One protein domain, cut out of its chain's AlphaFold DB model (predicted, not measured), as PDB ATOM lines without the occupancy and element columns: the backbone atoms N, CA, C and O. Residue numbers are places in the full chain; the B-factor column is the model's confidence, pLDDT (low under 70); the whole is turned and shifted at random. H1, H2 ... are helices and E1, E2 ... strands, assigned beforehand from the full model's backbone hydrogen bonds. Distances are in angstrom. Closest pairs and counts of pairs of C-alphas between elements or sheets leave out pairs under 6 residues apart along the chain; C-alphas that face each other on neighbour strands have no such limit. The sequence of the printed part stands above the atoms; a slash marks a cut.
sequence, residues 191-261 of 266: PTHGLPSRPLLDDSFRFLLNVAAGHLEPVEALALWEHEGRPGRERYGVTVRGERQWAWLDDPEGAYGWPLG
ATOM      1  N   PRO A 191      32.927 -11.953  29.664       75.19
ATOM      2  CA  PRO A 191      32.009 -10.848  29.879       75.19
ATOM      3  C   PRO A 191      32.620  -9.553  29.337       75.19
ATOM      4  O   PRO A 191      33.732  -9.179  29.694       75.19
ATOM      5  N   THR A 192      31.886  -8.838  28.487       77.88
ATOM      6  CA  THR A 192      32.312  -7.523  27.967       77.88
ATOM      7  C   THR A 192      31.490  -6.369  28.536       77.88
ATOM      8  O   THR A 192      31.663  -5.218  28.134       77.88
ATOM      9  N   HIS A 193      30.553  -6.662  29.440       76.38
ATOM     10  CA  HIS A 193      29.669  -5.659  30.020       76.38
ATOM     11  C   HIS A 193      30.470  -4.646  30.850       76.38
ATOM     12  O   HIS A 193      31.310  -5.023  31.659       76.38
ATOM     13  N   GLY A 194      30.182  -3.355  30.671       77.81
ATOM     14  CA  GLY A 194      30.846  -2.272  31.405       77.81
ATOM     15  C   GLY A 194      32.191  -1.830  30.823       77.81
ATOM     16  O   GLY A 194      32.768  -0.869  31.325       77.81
ATOM     17  N   LEU A 195      32.674  -2.467  29.750       85.88
ATOM     18  CA  LEU A 195      33.891  -2.045  29.059       85.88
ATOM     19  C   LEU A 195      33.616  -0.979  27.985       85.88
ATOM     20  O   LEU A 195      32.594  -1.047  27.295       85.88
ATOM     21  N   PRO A 196      34.535  -0.015  27.776       86.94
ATOM     22  CA  PRO A 196      34.405   0.938  26.683       86.94
ATOM     23  C   PRO A 196      34.479   0.227  25.322       86.94
ATOM     24  O   PRO A 196      35.247  -0.714  25.125       86.94
ATOM     25  N   SER A 197      33.720   0.714  24.338       86.19
ATOM     26  CA  SER A 197      33.642   0.069  23.017       86.19
ATOM     27  C   SER A 197      34.965   0.097  22.247       86.19
ATOM     28  O   SER A 197      35.224  -0.794  21.448       86.19
ATOM     29  N   ARG A 198      35.813   1.110  22.468       89.31
ATOM     30  CA  ARG A 198      37.064   1.285  21.712       89.31
ATOM     31  C   ARG A 198      38.111   0.196  22.016       89.31
ATOM     32  O   ARG A 198      38.571  -0.402  21.049       89.31
ATOM     33  N   PRO A 199      38.459  -0.122  23.280       88.50
ATOM     34  CA  PRO A 199      39.271  -1.299  23.605       88.50
ATOM     35  C   PRO A 199      38.686  -2.600  23.052       88.50
ATOM     36  O   PRO A 199      39.415  -3.420  22.514       88.50
ATOM     37  N   LEU A 200      37.359  -2.770  23.089       87.12
ATOM     38  CA  LEU A 200      36.698  -3.955  22.536       87.12
ATOM     39  C   LEU A 200      36.812  -4.091  21.014       87.12
ATOM     40  O   LEU A 200      36.398  -5.124  20.500       87.12
ATOM     41  N   LEU A 201      37.318  -3.093  20.284       87.00
ATOM     42  CA  LEU A 201      37.654  -3.193  18.858       87.00
ATOM     43  C   LEU A 201      39.119  -3.576  18.619       87.00
ATOM     44  O   LEU A 201      39.478  -3.881  17.485       87.00
ATOM     45  N   ASP A 202      39.943  -3.568  19.666       91.50
ATOM     46  CA  ASP A 202      41.359  -3.893  19.598       91.50
ATOM     47  C   ASP A 202      41.579  -5.400  19.780       91.50
ATOM     48  O   ASP A 202      41.185  -6.010  20.780       91.50
ATOM     49  N   ASP A 203      42.221  -6.018  18.793       90.19
ATOM     50  CA  ASP A 203      42.445  -7.459  18.793       90.19
ATOM     51  C   ASP A 203      43.433  -7.911  19.871       90.19
ATOM     52  O   ASP A 203      43.361  -9.070  20.278       90.19
ATOM     53  N   SER A 204      44.345  -7.047  20.332       93.75
ATOM     54  CA  SER A 204      45.262  -7.375  21.432       93.75
ATOM     55  C   SER A 204      44.529  -7.427  22.773       93.75
ATOM     56  O   SER A 204      44.723  -8.354  23.556       93.75
ATOM     57  N   PHE A 205      43.592  -6.503  22.996       94.81
ATOM     58  CA  PHE A 205      42.782  -6.495  24.208       94.81
ATOM     59  C   PHE A 205      41.810  -7.678  24.251       94.81
ATOM     60  O   PHE A 205      41.712  -8.377  25.259       94.81
ATOM     61  N   ARG A 206      41.142  -7.976  23.128       91.06
ATOM     62  CA  ARG A 206      40.311  -9.187  23.006       91.06
ATOM     63  C   ARG A 206      41.114 -10.456  23.261       91.06
ATOM     64  O   ARG A 206      40.597 -11.384  23.876       91.06
ATOM     65  N   PHE A 207      42.354 -10.512  22.786       93.81
ATOM     66  CA  PHE A 207      43.233 -11.644  23.043       93.81
ATOM     67  C   PHE A 207      43.526 -11.802  24.538       93.81
ATOM     68  O   PHE A 207      43.319 -12.895  25.062       93.81
ATOM     69  N   LEU A 208      43.903 -10.721  25.232       95.06
ATOM     70  CA  LEU A 208      44.105 -10.740  26.685       95.06
ATOM     71  C   LEU A 208      42.858 -11.258  27.418       95.06
ATOM     72  O   LEU A 208      42.955 -12.146  28.260       95.06
ATOM     73  N   LEU A 209      41.683 -10.752  27.048       92.56
ATOM     74  CA  LEU A 209      40.411 -11.191  27.618       92.56
ATOM     75  C   LEU A 209      40.166 -12.699  27.445       92.56
ATOM     76  O   LEU A 209      39.631 -13.336  28.347       92.56
ATOM     77  N   ASN A 210      40.558 -13.278  26.307       90.88
ATOM     78  CA  ASN A 210      40.401 -14.711  26.052       90.88
ATOM     79  C   ASN A 210      41.451 -15.555  26.784       90.88
ATOM     80  O   ASN A 210      41.118 -16.618  27.299       90.88
ATOM     81  N   VAL A 211      42.713 -15.118  26.815       92.44
ATOM     82  CA  VAL A 211      43.805 -15.910  27.404       92.44
ATOM     83  C   VAL A 211      43.766 -15.901  28.935       92.44
ATOM     84  O   VAL A 211      44.148 -16.884  29.560       92.44
ATOM     85  N   ALA A 212      43.250 -14.823  29.529       92.38
ATOM     86  CA  ALA A 212      43.067 -14.672  30.972       92.38
ATOM     87  C   ALA A 212      41.624 -14.965  31.433       92.38
ATOM     88  O   ALA A 212      41.252 -14.648  32.566       92.38
ATOM     89  N   ALA A 213      40.789 -15.541  30.559       87.38
ATOM     90  CA  ALA A 213      39.373 -15.760  30.831       87.38
ATOM     91  C   ALA A 213      39.160 -16.595  32.106       87.38
ATOM     92  O   ALA A 213      39.734 -17.670  32.263       87.38
ATOM     93  N   GLY A 214      38.320 -16.095  33.017       86.00
ATOM     94  CA  GLY A 214      38.042 -16.732  34.312       86.00
ATOM     95  C   GLY A 214      39.111 -16.509  35.389       86.00
ATOM     96  O   GLY A 214      38.930 -16.965  36.517       86.00
ATOM     97  N   HIS A 215      40.197 -15.802  35.065       90.19
ATOM     98  CA  HIS A 215      41.305 -15.517  35.981       90.19
ATOM     99  C   HIS A 215      41.629 -14.029  36.124       90.19
ATOM    100  O   HIS A 215      42.389 -13.666  37.018       90.19
ATOM    101  N   LEU A 216      41.075 -13.181  35.259       89.69
ATOM    102  CA  LEU A 216      41.238 -11.735  35.308       89.69
ATOM    103  C   LEU A 216      39.903 -11.069  34.982       89.69
ATOM    104  O   LEU A 216      39.308 -11.358  33.938       89.69
ATOM    105  N   GLU A 217      39.432 -10.184  35.860       90.88
ATOM    106  CA  GLU A 217      38.188  -9.465  35.602       90.88
ATOM    107  C   GLU A 217      38.368  -8.501  34.417       90.88
ATOM    108  O   GLU A 217      39.438  -7.906  34.262       90.88
ATOM    109  N   PRO A 218      37.345  -8.272  33.572       90.94
ATOM    110  CA  PRO A 218      37.512  -7.490  32.345       90.94
ATOM    111  C   PRO A 218      38.050  -6.066  32.569       90.94
ATOM    112  O   PRO A 218      38.800  -5.545  31.743       90.94
ATOM    113  N   VAL A 219      37.689  -5.430  33.689       91.31
ATOM    114  CA  VAL A 219      38.179  -4.091  34.065       91.31
ATOM    115  C   VAL A 219      39.649  -4.130  34.493       91.31
ATOM    116  O   VAL A 219      40.414  -3.239  34.130       91.31
ATOM    117  N   GLU A 220      40.068  -5.172  35.211       93.12
ATOM    118  CA  GLU A 220      41.472  -5.384  35.585       93.12
ATOM    119  C   GLU A 220      42.318  -5.703  34.351       93.12
ATOM    120  O   GLU A 220      43.417  -5.174  34.199       93.12
ATOM    121  N   ALA A 221      41.773  -6.490  33.417       94.12
ATOM    122  CA  ALA A 221      42.387  -6.743  32.121       94.12
ATOM    123  C   ALA A 221      42.598  -5.447  31.333       94.12
ATOM    124  O   ALA A 221      43.645  -5.277  30.713       94.12
ATOM    125  N   LEU A 222      41.635  -4.517  31.367       94.94
ATOM    126  CA  LEU A 222      41.782  -3.217  30.711       94.94
ATOM    127  C   LEU A 222      42.904  -2.397  31.352       94.94
ATOM    128  O   LEU A 222      43.757  -1.882  30.634       94.94
ATOM    129  N   ALA A 223      42.932  -2.322  32.684       95.12
ATOM    130  CA  ALA A 223      43.973  -1.602  33.411       95.12
ATOM    131  C   ALA A 223      45.370  -2.182  33.133       95.12
ATOM    132  O   ALA A 223      46.295  -1.425  32.842       95.12
ATOM    133  N   LEU A 224      45.514  -3.512  33.153       96.25
ATOM    134  CA  LEU A 224      46.758  -4.203  32.804       96.25
ATOM    135  C   LEU A 224      47.160  -3.905  31.360       96.25
ATOM    136  O   LEU A 224      48.294  -3.513  31.105       96.25
ATOM    137  N   TRP A 225      46.234  -4.054  30.411       97.00
ATOM    138  CA  TRP A 225      46.504  -3.817  28.995       97.00
ATOM    139  C   TRP A 225      46.982  -2.389  28.724       97.00
ATOM    140  O   TRP A 225      47.907  -2.191  27.941       97.00
ATOM    141  N   GLU A 226      46.394  -1.388  29.379       96.69
ATOM    142  CA  GLU A 226      46.840   0.003  29.262       96.69
ATOM    143  C   GLU A 226      48.183   0.246  29.959       96.69
ATOM    144  O   GLU A 226      49.050   0.902  29.377       96.69
ATOM    145  N   HIS A 227      48.375  -0.306  31.162       97.19
ATOM    146  CA  HIS A 227      49.611  -0.171  31.935       97.19
ATOM    147  C   HIS A 227      50.821  -0.758  31.201       97.19
ATOM    148  O   HIS A 227      51.865  -0.117  31.114       97.19
ATOM    149  N   GLU A 228      50.648  -1.931  30.593       97.31
ATOM    150  CA  GLU A 228      51.686  -2.652  29.852       97.31
ATOM    151  C   GLU A 228      51.890  -2.133  28.419       97.31
ATOM    152  O   GLU A 228      52.597  -2.751  27.619       97.31
ATOM    153  N   GLY A 229      51.277  -0.998  28.064       96.94
ATOM    154  CA  GLY A 229      51.480  -0.355  26.768       96.94
ATOM    155  C   GLY A 229      50.816  -1.087  25.602       96.94
ATOM    156  O   GLY A 229      51.328  -1.041  24.486       96.94
ATOM    157  N   ARG A 230      49.672  -1.735  25.846       96.56
ATOM    158  CA  ARG A 230      48.875  -2.488  24.863       96.56
ATOM    159  C   ARG A 230      49.674  -3.624  24.218       96.56
ATOM    160  O   ARG A 230      49.909  -3.600  23.008       96.56
ATOM    161  N   PRO A 231      50.130  -4.600  25.021       97.12
ATOM    162  CA  PRO A 231      51.018  -5.663  24.561       97.12
ATOM    163  C   PRO A 231      50.438  -6.435  23.371       97.12
ATOM    164  O   PRO A 231      49.280  -6.859  23.386       97.12
ATOM    165  N   GLY A 232      51.269  -6.653  22.350       95.69
ATOM    166  CA  GLY A 232      50.968  -7.570  21.254       95.69
ATOM    167  C   GLY A 232      50.993  -9.031  21.709       95.69
ATOM    168  O   GLY A 232      51.532  -9.362  22.767       95.69
ATOM    169  N   ARG A 233      50.415  -9.927  20.898       96.44
ATOM    170  CA  ARG A 233      50.320 -11.369  21.203       96.44
ATOM    171  C   ARG A 233      51.689 -11.992  21.457       96.44
ATOM    172  O   ARG A 233      51.813 -12.835  22.328       96.44
ATOM    173  N   GLU A 234      52.711 -11.555  20.735       96.94
ATOM    174  CA  GLU A 234      54.078 -12.071  20.809       96.94
ATOM    175  C   GLU A 234      54.764 -11.892  22.166       96.94
ATOM    176  O   GLU A 234      55.715 -12.616  22.455       96.94
ATOM    177  N   ARG A 235      54.274 -10.972  23.007       98.00
ATOM    178  CA  ARG A 235      54.727 -10.837  24.398       98.00
ATOM    179  C   ARG A 235      54.147 -11.912  25.310       98.00
ATOM    180  O   ARG A 235      54.646 -12.120  26.405       98.00
ATOM    181  N   TYR A 236      53.096 -12.599  24.880       98.50
ATOM    182  CA  TYR A 236      52.487 -13.663  25.654       98.50
ATOM    183  C   TYR A 236      53.111 -15.008  25.305       98.50
ATOM    184  O   TYR A 236      53.476 -15.285  24.155       98.50
ATOM    185  N   GLY A 237      53.140 -15.893  26.288       98.44
ATOM    186  CA  GLY A 237      53.537 -17.273  26.089       98.44
ATOM    187  C   GLY A 237      52.734 -18.239  26.932       98.44
ATOM    188  O   GLY A 237      51.831 -17.855  27.673       98.44
ATOM    189  N   VAL A 238      53.039 -19.518  26.754       98.38
ATOM    190  CA  VAL A 238      52.436 -20.620  27.499       98.38
ATOM    191  C   VAL A 238      53.533 -21.564  27.941       98.38
ATOM    192  O   VAL A 238      54.425 -21.907  27.159       98.38
ATOM    193  N   THR A 239      53.429 -22.019  29.185       98.25
ATOM    194  CA  THR A 239      54.250 -23.094  29.733       98.25
ATOM    195  C   THR A 239      53.348 -24.235  30.170       98.25
ATOM    196  O   THR A 239      52.348 -24.024  30.848       98.25
ATOM    197  N   VAL A 240      53.725 -25.454  29.791       97.56
ATOM    198  CA  VAL A 240      53.123 -26.707  30.245       97.56
ATOM    199  C   VAL A 240      54.190 -27.479  31.005       97.56
ATOM    200  O   VAL A 240      55.251 -27.744  30.447       97.56
ATOM    201  N   ARG A 241      53.936 -27.841  32.265       95.50
ATOM    202  CA  ARG A 241      54.814 -28.685  33.090       95.50
ATOM    203  C   ARG A 241      53.997 -29.686  33.898       95.50
ATOM    204  O   ARG A 241      53.315 -29.322  34.856       95.50
ATOM    205  N   GLY A 242      54.126 -30.965  33.552       92.00
ATOM    206  CA  GLY A 242      53.306 -32.026  34.130       92.00
ATOM    207  C   GLY A 242      51.825 -31.757  33.874       92.00
ATOM    208  O   GLY A 242      51.435 -31.540  32.735       92.00
ATOM    209  N   GLU A 243      51.031 -31.722  34.940       89.69
ATOM    210  CA  GLU A 243      49.584 -31.460  34.872       89.69
ATOM    211  C   GLU A 243      49.234 -29.963  34.839       89.69
ATOM    212  O   GLU A 243      48.070 -29.594  34.701       89.69
ATOM    213  N   ARG A 244      50.224 -29.076  35.007       93.38
ATOM    214  CA  ARG A 244      50.004 -27.628  35.062       93.38
ATOM    215  C   ARG A 244      50.284 -26.992  33.713       93.38
ATOM    216  O   ARG A 244      51.310 -27.264  33.094       93.38
ATOM    217  N   GLN A 245      49.423 -26.062  33.328       94.69
ATOM    218  CA  GLN A 245      49.648 -25.163  32.207       94.69
ATOM    219  C   GLN A 245      49.151 -23.766  32.549       94.69
ATOM    220  O   GLN A 245      48.138 -23.611  33.230       94.69
ATOM    221  N   TRP A 246      49.893 -22.756  32.119       96.69
ATOM    222  CA  TRP A 246      49.533 -21.362  32.326       96.69
ATOM    223  C   TRP A 246      50.024 -20.522  31.157       96.69
ATOM    224  O   TRP A 246      51.083 -20.791  30.582       96.69
ATOM    225  N   ALA A 247      49.229 -19.520  30.810       97.56
ATOM    226  CA  ALA A 247      49.664 -18.425  29.971       97.56
ATOM    227  C   ALA A 247      50.341 -17.359  30.833       97.56
ATOM    228  O   ALA A 247      50.065 -17.248  32.027       97.56
ATOM    229  N   TRP A 248      51.216 -16.573  30.230       98.38
ATOM    230  CA  TRP A 248      51.961 -15.518  30.907       98.38
ATOM    231  C   TRP A 248      52.239 -14.363  29.949       98.38
ATOM    232  O   TRP A 248      52.166 -14.538  28.730       98.38
ATOM    233  N   LEU A 249      52.527 -13.188  30.506       98.38
ATOM    234  CA  LEU A 249      52.986 -12.007  29.772       98.38
ATOM    235  C   LEU A 249      54.466 -11.760  30.103       98.38
ATOM    236  O   LEU A 249      54.829 -11.673  31.272       98.38
ATOM    237  N   ASP A 250      55.288 -11.666  29.060       97.94
ATOM    238  CA  ASP A 250      56.750 -11.489  29.012       97.94
ATOM    239  C   ASP A 250      57.611 -12.594  29.633       97.94
ATOM    240  O   ASP A 250      58.578 -13.020  29.003       97.94
ATOM    241  N   ASP A 251      57.285 -13.063  30.838       96.69
ATOM    242  CA  ASP A 251      58.101 -14.025  31.584       96.69
ATOM    243  C   ASP A 251      57.228 -15.124  32.230       96.69
ATOM    244  O   ASP A 251      56.292 -14.798  32.967       96.69
ATOM    245  N   PRO A 252      57.517 -16.428  32.011       96.06
ATOM    246  CA  PRO A 252      56.812 -17.533  32.671       96.06
ATOM    247  C   PRO A 252      56.890 -17.534  34.203       96.06
ATOM    248  O   PRO A 252      56.035 -18.161  34.836       96.06
ATOM    249  N   GLU A 253      57.902 -16.888  34.784       95.38
ATOM    250  CA  GLU A 253      58.115 -16.718  36.227       95.38
ATOM    251  C   GLU A 253      57.789 -15.283  36.694       95.38
ATOM    252  O   GLU A 253      58.021 -14.930  37.852       95.38
ATOM    253  N   GLY A 254      57.242 -14.458  35.794       93.75
ATOM    254  CA  GLY A 254      56.912 -13.058  36.031       93.75
ATOM    255  C   GLY A 254      55.636 -12.825  36.844       93.75
ATOM    256  O   GLY A 254      54.979 -13.740  37.342       93.75
ATOM    257  N   ALA A 255      55.265 -11.547  36.963       91.94
ATOM    258  CA  ALA A 255      54.121 -11.107  37.765       91.94
ATOM    259  C   ALA A 255      52.754 -11.483  37.166       91.94
ATOM    260  O   ALA A 255      51.762 -11.542  37.892       91.94
ATOM    261  N   TYR A 256      52.691 -11.736  35.855       96.12
ATOM    262  CA  TYR A 256      51.449 -12.014  35.140       96.12
ATOM    263  C   TYR A 256      51.421 -13.456  34.644       96.12
ATOM    264  O   TYR A 256      52.087 -13.808  33.670       96.12
ATOM    265  N   GLY A 257      50.605 -14.280  35.299       96.31
ATOM    266  CA  GLY A 257      50.371 -15.664  34.914       96.31
ATOM    267  C   GLY A 257      48.923 -16.072  35.162       96.31
ATOM    268  O   GLY A 257      48.380 -15.831  36.239       96.31
ATOM    269  N   TRP A 258      48.309 -16.718  34.174       95.44
ATOM    270  CA  TRP A 258      46.924 -17.180  34.229       95.44
ATOM    271  C   TRP A 258      46.881 -18.683  33.971       95.44
ATOM    272  O   TRP A 258      47.375 -19.128  32.928       95.44
ATOM    273  N   PRO A 259      46.324 -19.489  34.891       93.50
ATOM    274  CA  PRO A 259      46.114 -20.903  34.635       93.50
ATOM    275  C   PRO A 259      45.336 -21.108  33.334       93.50
ATOM    276  O   PRO A 259      44.380 -20.395  33.045       93.50
ATOM    277  N   LEU A 260      45.749 -22.095  32.548       89.25
ATOM    278  CA  LEU A 260      44.903 -22.639  31.495       89.25
ATOM    279  C   LEU A 260      44.162 -23.841  32.087       89.25
ATOM    280  O   LEU A 260      44.673 -24.498  32.999       89.25
ATOM    281  N   GLY A 261      42.952 -24.116  31.593       72.75
ATOM    282  CA  GLY A 261      42.144 -25.247  32.061       72.75
ATOM    283  C   GLY A 261      42.912 -26.580  32.026       72.75
ATOM    284  O   GLY A 261      43.967 -26.675  31.387       72.75
TER     285      GLY A 261
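This is residues 191 to 261 of the 266 residues of the protein "L-isoaspartyl protein carboxyl methyltransferase" of Streptomyces sp. WAC05858 (UniProt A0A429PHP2). A narrow antiparallel sheet of three strands, made of the long hairpin E1 and E2 with the short E3 beside E2, forms one end of an elongated body, and two helices, H1 and H2, steeply tilted to each other, form the other end. H1 only grazes the sheet, H2 is not on it, and residues 191 to 202, with no named element, run at the helix end, away from the hairpin tip at Gly 242. The printed part has 71 residues with two named helices followed by three named strands, H1 H2 E1 E2 E3, and the sheet's order is E1 - E2 - E3. The class is mixed, helices and strands, though under half of the residues, 34 of 71, are in named elements. The whole is compact, with a radius of gyration of the C-alphas of 12.1 A, and spans 39 by 22 by 18 A.

E1, residues 236 to 241, E2, residues 244 to 249, and E3, residues 257 to 259, form a meander, each strand the antiparallel neighbour of the one before. E1 and E2 are a hairpin with a tight link, and their directions stand at 161 degrees. N 239 and O 246 are within hydrogen-bond range at 3.0 A, as are N 241 and O 244 at 2.8 A. E2 and E3 are also a hairpin, at 147 degrees, with N 247 and O 258 within hydrogen-bond range at 2.8 A. E1 and E3 are the edge strands. H1, residues 203 to 211, is on the sheet but only grazes it, with residues 207 to 211. Its closest C-alphas to E2 are those of Val 211 and Ala 247, 6.9 A apart. H1 and E1 are near each other, with 5 pairs of C-alphas within 10 A. H2, residues 218 to 227, touches H1, the closest C-alphas being those of Phe 205 and Trp 225, 6.6 A apart. The two run opposite ways at a steep tilt of 53 degrees. H2 is apart from E2 and E3. In H1 and H2 every O i to N i+4 pair is within hydrogen-bond range.

E1 measures 16.9 A from first to last C-alpha and begins at C-alpha 236, (52.487, -13.663, 25.654). E2 measures 16.8 A, and E3 is 6.8 A long, ending at C-alpha 259, (46.114, -20.903, 34.635). H1 begins at C-alpha 203, (42.445, -7.459, 18.793), and measures 12.1 A; H2 measures 14.1 A.

The two C-alphas farthest apart are those of Ser 197 and Gly 242, 39.2 A. The printed part has no cut and no long link between named elements. The mean pLDDT of the printed part is 92.5, and no printed residue is under 70.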